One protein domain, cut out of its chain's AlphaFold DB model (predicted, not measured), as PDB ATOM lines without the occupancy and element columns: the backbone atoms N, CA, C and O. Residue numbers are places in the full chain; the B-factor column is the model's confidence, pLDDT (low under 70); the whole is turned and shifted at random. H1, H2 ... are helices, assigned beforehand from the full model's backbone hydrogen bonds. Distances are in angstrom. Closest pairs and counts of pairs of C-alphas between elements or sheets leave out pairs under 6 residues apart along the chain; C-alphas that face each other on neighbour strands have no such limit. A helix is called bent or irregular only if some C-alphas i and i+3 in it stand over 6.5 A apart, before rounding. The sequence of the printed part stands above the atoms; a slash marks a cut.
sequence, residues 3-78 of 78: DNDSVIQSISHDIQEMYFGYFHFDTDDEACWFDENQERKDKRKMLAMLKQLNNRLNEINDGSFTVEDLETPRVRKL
ATOM      1  N   ASP A   3      18.440   8.226 -45.188       81.69
ATOM      2  CA  ASP A   3      18.660   6.778 -45.236       81.69
ATOM      3  C   ASP A   3      19.951   6.292 -44.567       81.69
ATOM      4  O   ASP A   3      20.061   5.105 -44.293       81.69
ATOM      5  N   ASN A   4      20.928   7.168 -44.305       89.88
ATOM      6  CA  ASN A   4      22.185   6.803 -43.635       89.88
ATOM      7  C   ASN A   4      22.168   7.107 -42.129       89.88
ATOM      8  O   ASN A   4      23.161   6.847 -41.447       89.88
ATOM      9  N   ASP A   5      21.092   7.697 -41.606       94.81
ATOM     10  CA  ASP A   5      20.978   7.980 -40.180       94.81
ATOM     11  C   ASP A   5      20.653   6.686 -39.421       94.81
ATOM     12  O   ASP A   5      19.554   6.139 -39.521       94.81
ATOM     13  N   SER A   6      21.624   6.179 -38.660       95.50
ATOM     14  CA  SER A   6      21.493   4.905 -37.946       95.50
ATOM     15  C   SER A   6      20.398   4.917 -36.876       95.50
ATOM     16  O   SER A   6      19.834   3.867 -36.571       95.50
ATOM     17  N   VAL A   7      20.064   6.088 -36.319       96.25
ATOM     18  CA  VAL A   7      18.980   6.226 -35.337       96.25
ATOM     19  C   VAL A   7      17.634   6.075 -36.036       96.25
ATOM     20  O   VAL A   7      16.784   5.326 -35.560       96.25
ATOM     21  N   ILE A   8      17.457   6.719 -37.193       96.19
ATOM     22  CA  ILE A   8      16.264   6.538 -38.031       96.19
ATOM     23  C   ILE A   8      16.133   5.077 -38.455       96.19
ATOM     24  O   ILE A   8      15.071   4.498 -38.255       96.19
ATOM     25  N   GLN A   9      17.207   4.459 -38.959       96.44
ATOM     26  CA  GLN A   9      17.195   3.048 -39.361       96.44
ATOM     27  C   GLN A   9      16.753   2.126 -38.218       96.44
ATOM     28  O   GLN A   9      15.893   1.273 -38.424       96.44
ATOM     29  N   SER A  10      17.302   2.318 -37.014       97.25
ATOM     30  CA  SER A  10      16.944   1.515 -35.843       97.25
ATOM     31  C   SER A  10      15.472   1.686 -35.467       97.25
ATOM     32  O   SER A  10      14.769   0.695 -35.302       97.25
ATOM     33  N   ILE A  11      14.977   2.927 -35.377       97.12
ATOM     34  CA  ILE A  11      13.577   3.188 -35.008       97.12
ATOM     35  C   ILE A  11      12.625   2.643 -36.081       97.12
ATOM     36  O   ILE A  11      11.594   2.058 -35.756       97.12
ATOM     37  N   SER A  12      12.956   2.823 -37.362       96.25
ATOM     38  CA  SER A  12      12.167   2.290 -38.472       96.25
ATOM     39  C   SER A  12      12.118   0.764 -38.453       96.25
ATOM     40  O   SER A  12      11.045   0.207 -38.667       96.25
ATOM     41  N   HIS A  13      13.234   0.096 -38.152       96.94
ATOM     42  CA  HIS A  13      13.269  -1.354 -37.989       96.94
ATOM     43  C   HIS A  13      12.385  -1.809 -36.820       96.94
ATOM     44  O   HIS A  13      11.535  -2.671 -37.010       96.94
ATOM     45  N   ASP A  14      12.484  -1.168 -35.653       97.69
ATOM     46  CA  ASP A  14      11.668  -1.520 -34.481       97.69
ATOM     47  C   ASP A  14      10.157  -1.341 -34.734       97.69
ATOM     48  O   ASP A  14       9.336  -2.145 -34.280       97.69
ATOM     49  N   ILE A  15       9.770  -0.294 -35.475       97.69
ATOM     50  CA  ILE A  15       8.379  -0.070 -35.898       97.69
ATOM     51  C   ILE A  15       7.922  -1.174 -36.858       97.69
ATOM     52  O   ILE A  15       6.809  -1.682 -36.708       97.69
ATOM     53  N   GLN A  16       8.763  -1.550 -37.826       97.12
ATOM     54  CA  GLN A  16       8.466  -2.614 -38.786       97.12
ATOM     55  C   GLN A  16       8.307  -3.965 -38.094       97.12
ATOM     56  O   GLN A  16       7.289  -4.616 -38.301       97.12
ATOM     57  N   GLU A  17       9.248  -4.354 -37.234       97.75
ATOM     58  CA  GLU A  17       9.186  -5.603 -36.466       97.75
ATOM     59  C   GLU A  17       7.903  -5.686 -35.637       97.75
ATOM     60  O   GLU A  17       7.220  -6.708 -35.612       97.75
ATOM     61  N   MET A  18       7.514  -4.580 -35.002       96.50
ATOM     62  CA  MET A  18       6.272  -4.529 -34.238       96.50
ATOM     63  C   MET A  18       5.033  -4.672 -35.113       96.50
ATOM     64  O   MET A  18       4.120  -5.404 -34.750       96.50
ATOM     65  N   TYR A  19       4.995  -3.976 -36.248       96.38
ATOM     66  CA  TYR A  19       3.867  -4.050 -37.169       96.38
ATOM     67  C   TYR A  19       3.743  -5.440 -37.805       96.38
ATOM     68  O   TYR A  19       2.642  -5.980 -37.893       96.38
ATOM     69  N   PHE A  20       4.865  -6.051 -38.192       95.69
ATOM     70  CA  PHE A  20       4.898  -7.423 -38.695       95.69
ATOM     71  C   PHE A  20       4.500  -8.443 -37.633       95.69
ATOM     72  O   PHE A  20       3.826  -9.413 -37.962       95.69
ATOM     73  N   GLY A  21       4.824  -8.194 -36.363       95.62
ATOM     74  CA  GLY A  21       4.395  -9.026 -35.239       95.62
ATOM     75  C   GLY A  21       2.879  -9.073 -35.017       95.62
ATOM     76  O   GLY A  21       2.414  -9.909 -34.245       95.62
ATOM     77  N   TYR A  22       2.101  -8.207 -35.674       95.81
ATOM     78  CA  TYR A  22       0.640  -8.293 -35.670       95.81
ATOM     79  C   TYR A  22       0.091  -9.236 -36.744       95.81
ATOM     80  O   TYR A  22      -1.090  -9.561 -36.696       95.81
ATOM     81  N   PHE A  23       0.902  -9.672 -37.709       94.50
ATOM     82  CA  PHE A  23       0.482 -10.666 -38.688       94.50
ATOM     83  C   PHE A  23       0.753 -12.070 -38.161       94.50
ATOM     84  O   PHE A  23       1.871 -12.396 -37.763       94.50
ATOM     85  N   HIS A  24      -0.270 -12.913 -38.219       91.69
ATOM     86  CA  HIS A  24      -0.179 -14.327 -37.876       91.69
ATOM     87  C   HIS A  24      -0.411 -15.166 -39.128       91.69
ATOM     88  O   HIS A  24      -1.264 -14.842 -39.956       91.69
ATOM     89  N   PHE A  25       0.362 -16.239 -39.256       88.06
ATOM     90  CA  PHE A  25       0.355 -17.150 -40.398       88.06
ATOM     91  C   PHE A  25       0.006 -18.564 -39.923       88.06
ATOM     92  O   PHE A  25       0.332 -18.931 -38.793       88.06
ATOM     93  N   ASP A  26      -0.619 -19.353 -40.797       73.12
ATOM     94  CA  ASP A  26      -0.895 -20.784 -40.595       73.12
ATOM     95  C   ASP A  26      -1.714 -21.125 -39.329       73.12
ATOM     96  O   ASP A  26      -1.545 -22.181 -38.715       73.12
ATOM     97  N   THR A  27      -2.632 -20.241 -38.938       67.50
ATOM     98  CA  THR A  27      -3.596 -20.469 -37.848       67.50
ATOM     99  C   THR A  27      -5.010 -20.597 -38.409       67.50
ATOM    100  O   THR A  27      -5.453 -19.710 -39.132       67.50
ATOM    101  N   ASP A  28      -5.718 -21.670 -38.037       61.22
ATOM    102  CA  ASP A  28      -7.166 -21.858 -38.239       61.22
ATOM    103  C   ASP A  28      -7.682 -21.615 -39.679       61.22
ATOM    104  O   ASP A  28      -8.592 -20.820 -39.896       61.22
ATOM    105  N   ASP A  29      -7.122 -22.323 -40.669       69.62
ATOM    106  CA  ASP A  29      -7.540 -22.312 -42.092       69.62
ATOM    107  C   ASP A  29      -7.421 -20.956 -42.836       69.62
ATOM    108  O   ASP A  29      -7.745 -20.877 -44.026       69.62
ATOM    109  N   GLU A  30      -6.891 -19.902 -42.204       67.06
ATOM    110  CA  GLU A  30      -6.576 -18.627 -42.857       67.06
ATOM    111  C   GLU A  30      -5.079 -18.502 -43.177       67.06
ATOM    112  O   GLU A  30      -4.206 -18.728 -42.341       67.06
ATOM    113  N   ALA A  31      -4.768 -18.103 -44.415       77.44
ATOM    114  CA  ALA A  31      -3.385 -17.988 -44.888       77.44
ATOM    115  C   ALA A  31      -2.589 -16.876 -44.179       77.44
ATOM    116  O   ALA A  31      -1.364 -16.948 -44.104       77.44
ATOM    117  N   CYS A  32      -3.272 -15.826 -43.710       88.56
ATOM    118  CA  CYS A  32      -2.688 -14.702 -42.985       88.56
ATOM    119  C   CYS A  32      -3.809 -13.824 -42.418       88.56
ATOM    120  O   CYS A  32      -4.717 -13.450 -43.164       88.56
ATOM    121  N   TRP A  33      -3.720 -13.444 -41.144       90.69
ATOM    122  CA  TRP A  33      -4.623 -12.460 -40.541       90.69
ATOM    123  C   TRP A  33      -3.860 -11.450 -39.683       90.69
ATOM    124  O   TRP A  33      -2.740 -11.698 -39.235       90.69
ATOM    125  N   PHE A  34      -4.472 -10.282 -39.488       93.44
ATOM    126  CA  PHE A  34      -3.898  -9.172 -38.734       93.44
ATOM    127  C   PHE A  34      -4.574  -9.029 -37.368       93.44
ATOM    128  O   PHE A  34      -5.794  -8.872 -37.277       93.44
ATOM    129  N   ASP A  35      -3.786  -9.036 -36.299       95.38
ATOM    130  CA  ASP A  35      -4.258  -8.914 -34.924       95.38
ATOM    131  C   ASP A  35      -4.516  -7.461 -34.527       95.38
ATOM    132  O   ASP A  35      -3.729  -6.808 -33.836       95.38
ATOM    133  N   GLU A  36      -5.691  -6.962 -34.920       95.81
ATOM    134  CA  GLU A  36      -6.170  -5.637 -34.515       95.81
ATOM    135  C   GLU A  36      -6.238  -5.468 -32.989       95.81
ATOM    136  O   GLU A  36      -6.107  -4.356 -32.471       95.81
ATOM    137  N   ASN A  37      -6.478  -6.549 -32.238       96.56
ATOM    138  CA  ASN A  37      -6.553  -6.465 -30.782       96.56
ATOM    139  C   ASN A  37      -5.169  -6.225 -30.185       96.56
ATOM    140  O   ASN A  37      -5.041  -5.431 -29.247       96.56
ATOM    141  N   GLN A  38      -4.140  -6.881 -30.720       97.25
ATOM    142  CA  GLN A  38      -2.762  -6.641 -30.326       97.25
ATOM    143  C   GLN A  38      -2.289  -5.250 -30.761       97.25
ATOM    144  O   GLN A  38      -1.744  -4.527 -29.925       97.25
ATOM    145  N   GLU A  39      -2.615  -4.799 -31.979       97.81
ATOM    146  CA  GLU A  39      -2.307  -3.429 -32.420       97.81
ATOM    147  C   GLU A  39      -2.921  -2.379 -31.470       97.81
ATOM    148  O   GLU A  39      -2.243  -1.443 -31.030       97.81
ATOM    149  N   ARG A  40      -4.191  -2.551 -31.070       97.62
ATOM    150  CA  ARG A  40      -4.861  -1.655 -30.109       97.62
ATOM    151  C   ARG A  40      -4.201  -1.667 -28.730       97.62
ATOM    152  O   ARG A  40      -4.089  -0.605 -28.108       97.62
ATOM    153  N   LYS A  41      -3.752  -2.829 -28.238       97.88
ATOM    154  CA  LYS A  41      -3.017  -2.936 -26.962       97.88
ATOM    155  C   LYS A  41      -1.686  -2.188 -27.026       97.88
ATOM    156  O   LYS A  41      -1.348  -1.455 -26.093       97.88
ATOM    157  N   ASP A  42      -0.983  -2.306 -28.146       98.06
ATOM    158  CA  ASP A  42       0.335  -1.712 -28.357       98.06
ATOM    159  C   ASP A  42       0.291  -0.270 -28.887       98.06
ATOM    160  O   ASP A  42       1.331   0.385 -28.994       98.06
ATOM    161  N   LYS A  43      -0.902   0.301 -29.109       97.69
ATOM    162  CA  LYS A  43      -1.136   1.688 -29.560       97.69
ATOM    163  C   LYS A  43      -0.215   2.715 -28.899       97.69
ATOM    164  O   LYS A  43       0.365   3.566 -29.568       97.69
ATOM    165  N   ARG A  44      -0.064   2.660 -27.570       98.12
ATOM    166  CA  ARG A  44       0.793   3.609 -26.830       98.12
ATOM    167  C   ARG A  44       2.274   3.444 -27.171       98.12
ATOM    168  O   ARG A  44       2.975   4.447 -27.277       98.12
ATOM    169  N   LYS A  45       2.731   2.203 -27.348       97.94
ATOM    170  CA  LYS A  45       4.106   1.872 -27.731       97.94
ATOM    171  C   LYS A  45       4.384   2.346 -29.159       97.94
ATOM    172  O   LYS A  45       5.362   3.056 -29.372       97.94
ATOM    173  N   MET A  46       3.467   2.074 -30.092       97.69
ATOM    174  CA  MET A  46       3.544   2.549 -31.478       97.69
ATOM    175  C   MET A  46       3.643   4.081 -31.561       97.69
ATOM    176  O   MET A  46       4.569   4.616 -32.168       97.69
ATOM    177  N   LEU A  47       2.769   4.808 -30.852       98.44
ATOM    178  CA  LEU A  47       2.819   6.278 -30.793       98.44
ATOM    179  C   LEU A  47       4.128   6.817 -30.200       98.44
ATOM    180  O   LEU A  47       4.596   7.881 -30.610       98.44
ATOM    181  N   ALA A  48       4.716   6.116 -29.229       98.19
ATOM    182  CA  ALA A  48       5.979   6.524 -28.627       98.19
ATOM    183  C   ALA A  48       7.153   6.411 -29.612       98.19
ATOM    184  O   ALA A  48       8.013   7.290 -29.614       98.19
ATOM    185  N   MET A  49       7.193   5.379 -30.458       98.25
ATOM    186  CA  MET A  49       8.246   5.248 -31.475       98.25
ATOM    187  C   MET A  49       8.031   6.204 -32.646       98.25
ATOM    188  O   MET A  49       8.984   6.844 -33.073       98.25
ATOM    189  N   LEU A  50       6.788   6.390 -33.110       98.19
ATOM    190  CA  LEU A  50       6.474   7.386 -34.145       98.19
ATOM    191  C   LEU A  50       6.893   8.795 -33.703       98.19
ATOM    192  O   LEU A  50       7.481   9.552 -34.472       98.19
ATOM    193  N   LYS A  51       6.678   9.134 -32.426       98.06
ATOM    194  CA  LYS A  51       7.182  10.387 -31.850       98.06
ATOM    195  C   LYS A  51       8.712  10.469 -31.888       98.06
ATOM    196  O   LYS A  51       9.239  11.530 -32.205       98.06
ATOM    197  N   GLN A  52       9.419   9.387 -31.555       98.06
ATOM    198  CA  GLN A  52      10.885   9.353 -31.623       98.06
ATOM    199  C   GLN A  52      11.385   9.538 -33.060       98.06
ATOM    200  O   GLN A  52      12.275  10.354 -33.283       98.06
ATOM    201  N   LEU A  53      10.763   8.862 -34.030       97.69
ATOM    202  CA  LEU A  53      11.087   8.994 -35.449       97.69
ATOM    203  C   LEU A  53      10.892  10.435 -35.938       97.69
ATOM    204  O   LEU A  53      11.813  11.028 -36.492       97.69
ATOM    205  N   ASN A  54       9.726  11.027 -35.671       97.19
ATOM    206  CA  ASN A  54       9.429  12.410 -36.051       97.19
ATOM    207  C   ASN A  54      10.381  13.415 -35.398       97.19
ATOM    208  O   ASN A  54      10.806  14.373 -36.042       97.19
ATOM    209  N   ASN A  55      10.730  13.211 -34.126       97.06
ATOM    210  CA  ASN A  55      11.711  14.053 -33.449       97.06
ATOM    211  C   ASN A  55      13.072  13.963 -34.145       97.06
ATOM    212  O   ASN A  55      13.649  15.000 -34.458       97.06
ATOM    213  N   ARG A  56      13.543  12.748 -34.452       97.12
ATOM    214  CA  ARG A  56      14.833  12.558 -35.121       97.12
ATOM    215  C   ARG A  56      14.851  13.169 -36.520       97.12
ATOM    216  O   ARG A  56      15.819  13.830 -36.878       97.12
ATOM    217  N   LEU A  57      13.775  12.998 -37.285       96.06
ATOM    218  CA  LEU A  57      13.627  13.625 -38.597       96.06
ATOM    219  C   LEU A  57      13.675  15.153 -38.497       96.06
ATOM    220  O   LEU A  57      14.370  15.784 -39.283       96.06
ATOM    221  N   ASN A  58      13.000  15.753 -37.512       95.31
ATOM    222  CA  ASN A  58      13.056  17.199 -37.293       95.31
ATOM    223  C   ASN A  58      14.449  17.684 -36.865       95.31
ATOM    224  O   ASN A  58      14.863  18.758 -37.286       95.31
ATOM    225  N   GLU A  59      15.176  16.912 -36.053       95.62
ATOM    226  CA  GLU A  59      16.544  17.247 -35.626       95.62
ATOM    227  C   GLU A  59      17.529  17.324 -36.795       95.62
ATOM    228  O   GLU A  59      18.409  18.184 -36.794       95.62
ATOM    229  N   ILE A  60      17.407  16.421 -37.772       94.88
ATOM    230  CA  ILE A  60      18.312  16.363 -38.928       94.88
ATOM    231  C   ILE A  60      17.817  17.188 -40.121       94.88
ATOM    232  O   ILE A  60      18.492  17.228 -41.150       94.88
ATOM    233  N   ASN A  61      16.636  17.798 -40.018       94.19
ATOM    234  CA  ASN A  61      16.074  18.599 -41.092       94.19
ATOM    235  C   ASN A  61      16.775  19.959 -41.168       94.19
ATOM    236  O   ASN A  61      16.517  20.860 -40.374       94.19
ATOM    237  N   ASP A  62      17.643  20.109 -42.161       93.94
ATOM    238  CA  ASP A  62      18.337  21.351 -42.508       93.94
ATOM    239  C   ASP A  62      17.530  22.244 -43.476       93.94
ATOM    240  O   ASP A  62      18.034  23.250 -43.976       93.94
ATOM    241  N   GLY A  63      16.270  21.884 -43.740       94.38
ATOM    242  CA  GLY A  63      15.400  22.510 -44.731       94.38
ATOM    243  C   GLY A  63      15.405  21.803 -46.087       94.38
ATOM    244  O   GLY A  63      14.673  22.229 -46.981       94.38
ATOM    245  N   SER A  64      16.181  20.727 -46.268       93.12
ATOM    246  CA  SER A  64      16.226  19.989 -47.535       93.12
ATOM    247  C   SER A  64      15.033  19.055 -47.762       93.12
ATOM    248  O   SER A  64      14.939  18.460 -48.837       93.12
ATOM    249  N   PHE A  65      14.160  18.851 -46.770       92.31
ATOM    250  CA  PHE A  65      13.008  17.956 -46.887       92.31
ATOM    251  C   PHE A  65      11.829  18.358 -45.992       92.31
ATOM    252  O   PHE A  65      11.960  19.118 -45.032       92.31
ATOM    253  N   THR A  66      10.666  17.789 -46.301       93.75
ATOM    254  CA  THR A  66       9.434  17.920 -45.517       93.75
ATOM    255  C   THR A  66       8.999  16.540 -45.041       93.75
ATOM    256  O   THR A  66       9.131  15.566 -45.779       93.75
ATOM    257  N   VAL A  67       8.473  16.458 -43.819       93.06
ATOM    258  CA  VAL A  67       7.913  15.227 -43.247       93.06
ATOM    259  C   VAL A  67       6.394  15.334 -43.227       93.06
ATOM    260  O   VAL A  67       5.846  16.255 -42.621       93.06
ATOM    261  N   GLU A  68       5.719  14.380 -43.862       96.44
ATOM    262  CA  GLU A  68       4.273  14.194 -43.757       96.44
ATOM    263  C   GLU A  68       3.985  12.958 -42.893       96.44
ATOM    264  O   GLU A  68       4.279  11.829 -43.280       96.44
ATOM    265  N   ASP A  69       3.427  13.170 -41.698       96.81
ATOM    266  CA  ASP A  69       3.109  12.092 -40.758       96.81
ATOM    267  C   ASP A  69       1.660  11.612 -40.923       96.81
ATOM    268  O   ASP A  69       0.716  12.219 -40.406       96.81
ATOM    269  N   LEU A  70       1.499  10.493 -41.631       97.19
ATOM    270  CA  LEU A  70       0.208   9.834 -41.859       97.19
ATOM    271  C   LEU A  70      -0.111   8.755 -40.811       97.19
ATOM    272  O   LEU A  70      -1.283   8.464 -40.551       97.19
ATOM    273  N   GLU A  71       0.912   8.208 -40.152       96.62
ATOM    274  CA  GLU A  71       0.766   7.070 -39.245       96.62
ATOM    275  C   GLU A  71       0.344   7.486 -37.837       96.62
ATOM    276  O   GLU A  71      -0.543   6.859 -37.253       96.62
ATOM    277  N   THR A  72       0.873   8.582 -37.283       97.81
ATOM    278  CA  THR A  72       0.439   9.050 -35.955       97.81
ATOM    279  C   THR A  72      -1.067   9.341 -35.921       97.81
ATOM    280  O   THR A  72      -1.729   8.910 -34.967       97.81
ATOM    281  N   PRO A  73      -1.670  10.031 -36.915       97.94
ATOM    282  CA  PRO A  73      -3.119  10.211 -36.971       97.94
ATOM    283  C   PRO A  73      -3.902   8.899 -37.097       97.94
ATOM    284  O   PRO A  73      -4.953   8.784 -36.461       97.94
ATOM    285  N   ARG A  74      -3.416   7.925 -37.880       97.31
ATOM    286  CA  ARG A  74      -4.042   6.599 -38.022       97.31
ATOM    287  C   ARG A  74      -4.038   5.857 -36.688       97.31
ATOM    288  O   ARG A  74      -5.101   5.523 -36.171       97.31
ATOM    289  N   VAL A  75      -2.863   5.709 -36.076       97.25
ATOM    290  CA  VAL A  75      -2.671   4.990 -34.807       97.25
ATOM    291  C   VAL A  75      -3.447   5.650 -33.665       97.25
ATOM    292  O   VAL A  75      -4.003   4.972 -32.805       97.25
ATOM    293  N   ARG A  76      -3.571   6.985 -33.649       97.56
ATOM    294  CA  ARG A  76      -4.404   7.693 -32.658       97.56
ATOM    295  C   ARG A  76      -5.884   7.312 -32.729       97.56
ATOM    296  O   ARG A  76      -6.544   7.374 -31.690       97.56
ATOM    297  N   LYS A  77      -6.386   6.924 -33.903       97.19
ATOM    298  CA  LYS A  77      -7.791   6.563 -34.147       97.19
ATOM    299  C   LYS A  77      -8.108   5.077 -33.924       97.19
ATOM    300  O   LYS A  77      -9.281   4.734 -34.016       97.19
ATOM    301  N   LEU A  78      -7.105   4.243 -33.623       93.38
ATOM    302  CA  LEU A  78      -7.283   2.826 -33.260       93.38
ATOM    303  C   LEU A  78      -8.125   2.622 -32.001       93.38
ATOM    304  O   LEU A  78      -7.977   3.461 -31.071       93.38
TER     305      LEU A  78
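AT A GLANCE: This is residues 3 to 78 of the 78 residues of the protein "RNA helicase" of Pseudoscardovia radai (UniProt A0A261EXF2). Two long helices, H1 and H2, lie side by side as a helical hairpin, and the short H3 packs on residues 43 to 50 of H2, away from H1. At one end of the hairpin residues 26 to 31 of the link from H1 to H2 stick out as a loop; at the other end the chain folds back after H2 to reach H3. The printed part has 76 residues with three named helices, H1, H2 and H3 in that order, and no named strand; the class is all helix. The whole is loose, with a radius of gyration of the C-alphas of 14.9 A, and elongated, spanning 51 by 26 by 17 A.

IN THESE COORDINATES: The longest helix, H2, is residues 36 to 60 and measures 33.2 A from first to last C-alpha; C-alpha 36 is at (-6.170, -5.637, -34.515) and C-alpha 60 at (18.312, 16.363, -38.928). H2 is irregular: C-alphas 41 and 44 are 7.6 A apart, and it has a kink of 60 degrees near residue 43. H1 is residues 6 to 20, 20.7 A long, with C-alpha 6 at (21.493, 4.905, -37.946). H3 is residues 71 to 76, with C-alpha 76 at (-4.404, 7.693, -32.658).

HOW THE PARTS SIT: H2 touches H1, and their closest C-alphas, those of Leu 53 and Ile 8, are 6.3 A apart. These two helices form a hairpin, running opposite ways at a shallow tilt of 14 degrees. H2 also touches H3, with residues 43 to 50 of H2 alone; the closest C-alphas, those of Leu 47 and Thr 72, are 6.3 A apart. H2 and H3 form a second helical hairpin, running opposite ways at a steep tilt of 44 degrees. H1 and H3 are apart. In the link between H1 and H2, residues 23 to 24 pair with residues 33 to 34, antiparallel. In H1 and H3 every O i to N i+4 pair is within hydrogen-bond range; in H2 it is 19 of 21.

THE WHOLE: The two C-alphas farthest apart, those of Asp 29 and Asp 62, are 50.8 A from each other. The printed part has no cut and ends at Leu 78, the chain's last residue. The link from H1 to H2, 15 residues, is long, and its residues 26 to 31 stand free. The link from H2 to H3, 10 residues, is short. The mean pLDDT of the printed part is 93.7; residues 27 to 30 are under 70.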